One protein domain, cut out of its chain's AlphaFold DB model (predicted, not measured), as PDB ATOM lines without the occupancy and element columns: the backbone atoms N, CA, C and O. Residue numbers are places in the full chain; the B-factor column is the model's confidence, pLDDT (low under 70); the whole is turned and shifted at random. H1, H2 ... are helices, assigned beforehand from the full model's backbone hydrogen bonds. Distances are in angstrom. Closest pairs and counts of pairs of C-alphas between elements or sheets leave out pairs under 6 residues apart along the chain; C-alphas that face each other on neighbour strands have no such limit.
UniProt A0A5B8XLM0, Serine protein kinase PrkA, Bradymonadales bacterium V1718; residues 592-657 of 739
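This is residues 592 to 657 of the 739 residues of the protein "Serine protein kinase PrkA" of Bradymonadales bacterium V1718 (UniProt A0A5B8XLM0). A long helix, H3, is crossed near its first half by the shorter H1, while the short H2 lies close to H1 in a loose group of three. A long link, residues 601 to 616, loops out on the side of H1 away from H3. The 66 printed residues hold three named helices in the order H1, H2, H3 and no named strand, all helix by class. The whole is only just loose, close to compact, with a radius of gyration of the C-alphas of 13.4 A and spans of 34 by 32 by 20 A.

H3, residues 634 to 651, is 26.2 A long and ends at C-alpha 651 (141.848, 129.584, 168.615). H1, residues 592 to 600, begins at C-alpha 592 (125.488, 136.268, 161.264). H2 is residues 617 to 625.

H3 touches H1 with residues 638 to 642 alone, about perpendicular at 74 degrees; the closest C-alphas, of Val 595 and Arg 638, are 6.3 A apart. H1 and H2 are close but not clearly touching, C-alphas 594 and 620 being closest at 7.4 A. H2 and H3 are near each other. In H1, H2 and H3 every O i to N i+4 pair is within hydrogen-bond range.

The printed part has no cut. The link from H1 to H2 is long. Residues 625 to 633 and 650 to 656 stand free. The pLDDT is under 70 at residues 607, 608 and 628.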
ATOM      1  N   VAL A 592     124.693 137.507 161.154       87.31
ATOM      2  CA  VAL A 592     125.488 136.268 161.264       87.31
ATOM      3  C   VAL A 592     124.598 135.030 161.414       87.31
ATOM      4  O   VAL A 592     124.843 134.022 160.749       87.31
ATOM      5  N   ASP A 593     123.547 135.101 162.237       85.50
ATOM      6  CA  ASP A 593     122.576 134.011 162.387       85.50
ATOM      7  C   ASP A 593     121.889 133.695 161.047       85.50
ATOM      8  O   ASP A 593     121.800 132.531 160.653       85.50
ATOM      9  N   HIS A 594     121.448 134.720 160.310       87.69
ATOM     10  CA  HIS A 594     120.833 134.546 158.993       87.69
ATOM     11  C   HIS A 594     121.801 133.939 157.971       87.69
ATOM     12  O   HIS A 594     121.416 133.009 157.262       87.69
ATOM     13  N   VAL A 595     123.052 134.403 157.924       87.81
ATOM     14  CA  VAL A 595     124.087 133.857 157.034       87.81
ATOM     15  C   VAL A 595     124.392 132.395 157.377       87.81
ATOM     16  O   VAL A 595     124.413 131.540 156.492       87.81
ATOM     17  N   SER A 596     124.563 132.075 158.666       86.25
ATOM     18  CA  SER A 596     124.861 130.708 159.110       86.25
ATOM     19  C   SER A 596     123.748 129.733 158.730       86.25
ATOM     20  O   SER A 596     124.031 128.649 158.217       86.25
ATOM     21  N   GLN A 597     122.486 130.118 158.948       87.00
ATOM     22  CA  GLN A 597     121.348 129.263 158.614       87.00
ATOM     23  C   GLN A 597     121.114 129.160 157.107       87.00
ATOM     24  O   GLN A 597     120.774 128.083 156.616       87.00
ATOM     25  N   ARG A 598     121.393 130.225 156.346       87.06
ATOM     26  CA  ARG A 598     121.320 130.210 154.880       87.06
ATOM     27  C   ARG A 598     122.303 129.224 154.255       87.06
ATOM     28  O   ARG A 598     121.899 128.478 153.365       87.06
ATOM     29  N   LEU A 599     123.544 129.181 154.748       84.94
ATOM     30  CA  LEU A 599     124.573 128.239 154.288       84.94
ATOM     31  C   LEU A 599     124.268 126.786 154.694       84.94
ATOM     32  O   LEU A 599     124.620 125.854 153.978       84.94
ATOM     33  N   LYS A 600     123.581 126.579 155.826       83.50
ATOM     34  CA  LYS A 600     123.144 125.248 156.295       83.50
ATOM     35  C   LYS A 600     121.839 124.758 155.656       83.50
ATOM     36  O   LYS A 600     121.529 123.574 155.767       83.50
ATOM     37  N   GLY A 601     121.076 125.638 155.004       82.12
ATOM     38  CA  GLY A 601     119.732 125.333 154.503       82.12
ATOM     39  C   GLY A 601     118.688 125.167 155.617       82.12
ATOM     40  O   GLY A 601     117.734 124.405 155.463       82.12
ATOM     41  N   GLU A 602     118.886 125.842 156.751       86.44
ATOM     42  CA  GLU A 602     118.019 125.794 157.931       86.44
ATOM     43  C   GLU A 602     117.220 127.100 158.105       86.44
ATOM     44  O   GLU A 602     117.527 128.139 157.521       86.44
ATOM     45  N   LYS A 603     116.174 127.055 158.939       84.88
ATOM     46  CA  LYS A 603     115.310 128.211 159.227       84.88
ATOM     47  C   LYS A 603     115.827 129.033 160.406       84.88
ATOM     48  O   LYS A 603     116.307 128.480 161.395       84.88
ATOM     49  N   VAL A 604     115.641 130.349 160.349       85.38
ATOM     50  CA  VAL A 604     115.980 131.289 161.429       85.38
ATOM     51  C   VAL A 604     114.754 131.540 162.304       85.38
ATOM     52  O   VAL A 604     113.636 131.677 161.810       85.38
ATOM     53  N   LEU A 605     114.952 131.624 163.619       78.25
ATOM     54  CA  LEU A 605     113.894 132.008 164.550       78.25
ATOM     55  C   LEU A 605     113.672 133.527 164.507       78.25
ATOM     56  O   LEU A 605     114.511 134.301 164.973       78.25
ATOM     57  N   ASN A 606     112.512 133.957 164.017       74.62
ATOM     58  CA  ASN A 606     112.110 135.354 164.063       74.62
ATOM     59  C   ASN A 606     111.674 135.716 165.494       74.62
ATOM     60  O   ASN A 606     110.653 135.245 165.994       74.62
ATOM     61  N   ARG A 607     112.459 136.560 166.175       68.00
ATOM     62  CA  ARG A 607     112.245 136.921 167.593       68.00
ATOM     63  C   ARG A 607     110.952 137.708 167.842       68.00
ATOM     64  O   ARG A 607     110.436 137.683 168.954       68.00
ATOM     65  N   SER A 608     110.426 138.380 166.822       62.66
ATOM     66  CA  SER A 608     109.195 139.180 166.888       62.66
ATOM     67  C   SER A 608     107.928 138.334 166.740       62.66
ATOM     68  O   SER A 608     106.920 138.622 167.379       62.66
ATOM     69  N   THR A 609     107.971 137.296 165.899       72.31
ATOM     70  CA  THR A 609     106.819 136.421 165.613       72.31
ATOM     71  C   THR A 609     106.887 135.088 166.363       72.31
ATOM     72  O   THR A 609     105.877 134.398 166.485       72.31
ATOM     73  N   GLY A 610     108.065 134.720 166.877       74.06
ATOM     74  CA  GLY A 610     108.340 133.444 167.538       74.06
ATOM     75  C   GLY A 610     108.349 132.239 166.590       74.06
ATOM     76  O   GLY A 610     108.368 131.104 167.063       74.06
ATOM     77  N   GLN A 611     108.300 132.458 165.272       79.38
ATOM     78  CA  GLN A 611     108.221 131.403 164.260       79.38
ATOM     79  C   GLN A 611     109.559 131.200 163.544       79.38
ATOM     80  O   GLN A 611     110.373 132.115 163.437       79.38
ATOM     81  N   TYR A 612     109.776 129.980 163.050       83.94
ATOM     82  CA  TYR A 612     110.916 129.654 162.199       83.94
ATOM     83  C   TYR A 612     110.602 130.012 160.748       83.94
ATOM     84  O   TYR A 612     109.713 129.420 160.129       83.94
ATOM     85  N   GLU A 613     111.357 130.961 160.211       84.31
ATOM     86  CA  GLU A 613     111.203 131.525 158.873       84.31
ATOM     87  C   GLU A 613     112.462 131.246 158.037       84.31
ATOM     88  O   GLU A 613     113.538 130.973 158.572       84.31
ATOM     89  N   GLU A 614     112.329 131.266 156.712       84.00
ATOM     90  CA  GLU A 614     113.498 131.180 155.827       84.00
ATOM     91  C   GLU A 614     114.385 132.428 156.008       84.00
ATOM     92  O   GLU A 614     113.849 133.523 156.222       84.00
ATOM     93  N   PRO A 615     115.724 132.309 155.914       86.44
ATOM     94  CA  PRO A 615     116.608 133.469 155.956       86.44
ATOM     95  C   PRO A 615     116.224 134.497 154.879       86.44
ATOM     96  O   PRO A 615     116.179 134.194 153.689       86.44
ATOM     97  N   SER A 616     115.931 135.730 155.298       85.81
ATOM     98  CA  SER A 616     115.544 136.813 154.386       85.81
ATOM     99  C   SER A 616     116.744 137.344 153.593       85.81
ATOM    100  O   SER A 616     117.583 138.041 154.159       85.81
ATOM    101  N   GLU A 617     116.783 137.083 152.281       84.44
ATOM    102  CA  GLU A 617     117.777 137.664 151.351       84.44
ATOM    103  C   GLU A 617     117.709 139.191 151.327       84.44
ATOM    104  O   GLU A 617     118.728 139.869 151.295       84.44
ATOM    105  N   LYS A 618     116.499 139.751 151.428       83.44
ATOM    106  CA  LYS A 618     116.316 141.202 151.484       83.44
ATOM    107  C   LYS A 618     117.002 141.807 152.714       83.44
ATOM    108  O   LYS A 618     117.628 142.849 152.609       83.44
ATOM    109  N   PHE A 619     116.891 141.147 153.869       85.75
ATOM    110  CA  PHE A 619     117.540 141.605 155.099       85.75
ATOM    111  C   PHE A 619     119.066 141.450 155.038       85.75
ATOM    112  O   PHE A 619     119.772 142.313 155.543       85.75
ATOM    113  N   LEU A 620     119.567 140.362 154.437       87.25
ATOM    114  CA  LEU A 620     121.006 140.171 154.234       87.25
ATOM    115  C   LEU A 620     121.583 141.296 153.366       87.25
ATOM    116  O   LEU A 620     122.509 141.962 153.816       87.25
ATOM    117  N   GLY A 621     120.955 141.580 152.220       84.25
ATOM    118  CA  GLY A 621     121.361 142.677 151.337       84.25
ATOM    119  C   GLY A 621     121.283 144.056 152.003       84.25
ATOM    120  O   GLY A 621     122.224 144.834 151.908       84.25
ATOM    121  N   GLU A 622     120.213 144.341 152.759       83.00
ATOM    122  CA  GLU A 622     120.074 145.602 153.512       83.00
ATOM    123  C   GLU A 622     121.204 145.797 154.545       83.00
ATOM    124  O   GLU A 622     121.637 146.923 154.770       83.00
ATOM    125  N   VAL A 623     121.699 144.731 155.189       83.44
ATOM    126  CA  VAL A 623     122.831 144.828 156.131       83.44
ATOM    127  C   VAL A 623     124.177 144.885 155.408       83.44
ATOM    128  O   VAL A 623     125.081 145.578 155.866       83.44
ATOM    129  N   GLU A 624     124.311 144.195 154.279       87.69
ATOM    130  CA  GLU A 624     125.515 144.218 153.446       87.69
ATOM    131  C   GLU A 624     125.778 145.600 152.836       87.69
ATOM    132  O   GLU A 624     126.919 146.062 152.838       87.69
ATOM    133  N   GLU A 625     124.726 146.316 152.425       82.69
ATOM    134  CA  GLU A 625     124.816 147.718 151.996       82.69
ATOM    135  C   GLU A 625     125.373 148.626 153.110       82.69
ATOM    136  O   GLU A 625     126.200 149.501 152.844       82.69
ATOM    137  N   LEU A 626     125.018 148.370 154.379       79.00
ATOM    138  CA  LEU A 626     125.526 149.132 155.531       79.00
ATOM    139  C   LEU A 626     127.028 148.931 155.786       79.00
ATOM    140  O   LEU A 626     127.634 149.720 156.516       79.00
ATOM    141  N   PHE A 627     127.653 147.898 155.211       83.06
ATOM    142  CA  PHE A 627     129.104 147.723 155.289       83.06
ATOM    143  C   PHE A 627     129.862 148.687 154.368       83.06
ATOM    144  O   PHE A 627     131.067 148.873 154.559       83.06
ATOM    145  N   GLY A 628     129.178 149.320 153.406       69.19
ATOM    146  CA  GLY A 628     129.763 150.324 152.514       69.19
ATOM    147  C   GLY A 628     130.901 149.786 151.642       69.19
ATOM    148  O   GLY A 628     131.799 150.545 151.277       69.19
ATOM    149  N   MET A 629     130.901 148.481 151.351       76.06
ATOM    150  CA  MET A 629     131.897 147.800 150.519       76.06
ATOM    151  C   MET A 629     131.242 147.218 149.264       76.06
ATOM    152  O   MET A 629     130.134 146.694 149.333       76.06
ATOM    153  N   GLU A 630     131.928 147.285 148.121       72.06
ATOM    154  CA  GLU A 630     131.493 146.563 146.922       72.06
ATOM    155  C   GLU A 630     131.762 145.068 147.121       72.06
ATOM    156  O   GLU A 630     132.910 144.625 147.188       72.06
ATOM    157  N   ILE A 631     130.689 144.290 147.255       77.25
ATOM    158  CA  ILE A 631     130.751 142.834 147.358       77.25
ATOM    159  C   ILE A 631     130.593 142.270 145.942       77.25
ATOM    160  O   ILE A 631     129.497 142.269 145.390       77.25
ATOM    161  N   GLU A 632     131.695 141.824 145.329       74.25
ATOM    162  CA  GLU A 632     131.669 141.237 143.976       74.25
ATOM    163  C   GLU A 632     130.943 139.879 143.937       74.25
ATOM    164  O   GLU A 632     130.301 139.549 142.939       74.25
ATOM    165  N   ASP A 633     131.047 139.100 145.020       83.88
ATOM    166  CA  ASP A 633     130.399 137.798 145.196       83.88
ATOM    167  C   ASP A 633     129.869 137.652 146.633       83.88
ATOM    168  O   ASP A 633     130.627 137.429 147.585       83.88
ATOM    169  N   GLU A 634     128.550 137.795 146.781       82.88
ATOM    170  CA  GLU A 634     127.839 137.715 148.063       82.88
ATOM    171  C   GLU A 634     127.995 136.344 148.733       82.88
ATOM    172  O   GLU A 634     128.103 136.260 149.958       82.88
ATOM    173  N   GLU A 635     128.040 135.258 147.957       82.50
ATOM    174  CA  GLU A 635     128.089 133.899 148.499       82.50
ATOM    175  C   GLU A 635     129.472 133.616 149.101       82.50
ATOM    176  O   GLU A 635     129.581 133.210 150.261       82.50
ATOM    177  N   SER A 636     130.533 133.963 148.368       82.75
ATOM    178  CA  SER A 636     131.922 133.867 148.838       82.75
ATOM    179  C   SER A 636     132.196 134.753 150.061       82.75
ATOM    180  O   SER A 636     132.856 134.327 151.017       82.75
ATOM    181  N   PHE A 637     131.642 135.971 150.095       84.62
ATOM    182  CA  PHE A 637     131.764 136.866 151.249       84.62
ATOM    183  C   PHE A 637     131.113 136.274 152.508       84.62
ATOM    184  O   PHE A 637     131.734 136.221 153.576       84.62
ATOM    185  N   ARG A 638     129.882 135.772 152.377       87.50
ATOM    186  CA  ARG A 638     129.127 135.126 153.460       87.50
ATOM    187  C   ARG A 638     129.842 133.879 153.994       87.50
ATOM    188  O   ARG A 638     129.926 133.700 155.213       87.50
ATOM    189  N   GLU A 639     130.407 133.047 153.117       85.19
ATOM    190  CA  GLU A 639     131.216 131.881 153.504       85.19
ATOM    191  C   GLU A 639     132.494 132.279 154.254       85.19
ATOM    192  O   GLU A 639     132.810 131.703 155.303       85.19
ATOM    193  N   SER A 640     133.210 133.293 153.757       83.56
ATOM    194  CA  SER A 640     134.418 133.824 154.396       83.56
ATOM    195  C   SER A 640     134.137 134.322 155.816       83.56
ATOM    196  O   SER A 640     134.880 134.000 156.745       83.56
ATOM    197  N   LEU A 641     133.022 135.028 156.015       86.50
ATOM    198  CA  LEU A 641     132.624 135.574 157.311       86.50
ATOM    199  C   LEU A 641     132.396 134.467 158.354       86.50
ATOM    200  O   LEU A 641     132.935 134.532 159.461       86.50
ATOM    201  N   ILE A 642     131.662 133.409 157.996       87.69
ATOM    202  CA  ILE A 642     131.443 132.261 158.891       87.69
ATOM    203  C   ILE A 642     132.744 131.490 159.144       87.69
ATOM    204  O   ILE A 642     132.985 131.054 160.273       87.69
ATOM    205  N   SER A 643     133.604 131.360 158.132       83.38
ATOM    206  CA  SER A 643     134.916 130.721 158.266       83.38
ATOM    207  C   SER A 643     135.813 131.451 159.275       83.38
ATOM    208  O   SER A 643     136.384 130.818 160.165       83.38
ATOM    209  N   THR A 644     135.868 132.786 159.225       80.75
ATOM    210  CA  THR A 644     136.643 133.602 160.175       80.75
ATOM    211  C   THR A 644     136.106 133.486 161.605       80.75
ATOM    212  O   THR A 644     136.891 133.356 162.548       80.75
ATOM    213  N   ILE A 645     134.779 133.448 161.790       84.38
ATOM    214  CA  ILE A 645     134.163 133.197 163.108       84.38
ATOM    215  C   ILE A 645     134.553 131.812 163.637       84.38
ATOM    216  O   ILE A 645     134.901 131.670 164.813       84.38
ATOM    217  N   ALA A 646     134.514 130.787 162.780       80.38
ATOM    218  CA  ALA A 646     134.880 129.426 163.150       80.38
ATOM    219  C   ALA A 646     136.365 129.317 163.536       80.38
ATOM    220  O   ALA A 646     136.675 128.727 164.570       80.38
ATOM    221  N   ALA A 647     137.267 129.930 162.763       79.94
ATOM    222  CA  ALA A 647     138.697 129.980 163.067       79.94
ATOM    223  C   ALA A 647     138.968 130.655 164.423       79.94
ATOM    224  O   ALA A 647     139.660 130.091 165.269       79.94
ATOM    225  N   TYR A 648     138.334 131.803 164.684       78.94
ATOM    226  CA  TYR A 648     138.468 132.510 165.958       78.94
ATOM    227  C   TYR A 648     137.973 131.679 167.153       78.94
ATOM    228  O   TYR A 648     138.593 131.683 168.218       78.94
ATOM    229  N   SER A 649     136.872 130.937 166.985       80.94
ATOM    230  CA  SER A 649     136.338 130.054 168.028       80.94
ATOM    231  C   SER A 649     137.226 128.834 168.305       80.94
ATOM    232  O   SER A 649     137.164 128.294 169.409       80.94
ATOM    233  N   ILE A 650     138.013 128.376 167.325       78.75
ATOM    234  CA  ILE A 650     138.980 127.280 167.497       78.75
ATOM    235  C   ILE A 650     140.205 127.773 168.273       78.75
ATOM    236  O   ILE A 650     140.667 127.080 169.179       78.75
ATOM    237  N   ASP A 651     140.690 128.973 167.955       74.19
ATOM    238  CA  ASP A 651     141.848 129.584 168.615       74.19
ATOM    239  C   ASP A 651     141.559 130.018 170.067       74.19
ATOM    240  O   ASP A 651     142.490 130.130 170.865       74.19
ATOM    241  N   ASN A 652     140.282 130.221 170.428       73.31
ATOM    242  CA  ASN A 652     139.839 130.659 171.762       73.31
ATOM    243  C   ASN A 652     138.754 129.716 172.340       73.31
ATOM    244  O   ASN A 652     137.574 130.076 172.414       73.31
ATOM    245  N   PRO A 653     139.113 128.478 172.736       73.31
ATOM    246  CA  PRO A 653     138.140 127.480 173.172       73.31
ATOM    247  C   PRO A 653     137.481 127.849 174.514       73.31
ATOM    248  O   PRO A 653     138.147 127.971 175.537       73.31
ATOM    249  N   GLY A 654     136.146 127.945 174.522       70.12
ATOM    250  CA  GLY A 654     135.332 128.186 175.725       70.12
ATOM    251  C   GLY A 654     134.918 129.643 175.957       70.12
ATOM    252  O   GLY A 654     134.084 129.898 176.827       70.12
ATOM    253  N   GLU A 655     135.426 130.585 175.162       74.50
ATOM    254  CA  GLU A 655     134.999 131.985 175.194       74.50
ATOM    255  C   GLU A 655     133.836 132.248 174.226       74.50
ATOM    256  O   GLU A 655     133.716 131.626 173.169       74.50
ATOM    257  N   LYS A 656     132.948 133.187 174.578       70.62
ATOM    258  CA  LYS A 656     131.933 133.672 173.633       70.62
ATOM    259  C   LYS A 656     132.615 134.554 172.592       70.62
ATOM    260  O   LYS A 656     133.282 135.516 172.959       70.62
ATOM    261  N   VAL A 657     132.387 134.266 171.310       74.38
ATOM    262  CA  VAL A 657     132.915 135.078 170.207       74.38
ATOM    263  C   VAL A 657     132.384 136.506 170.319       74.38
ATOM    264  O   VAL A 657     131.178 136.741 170.234       74.38
TER     265      VAL A 657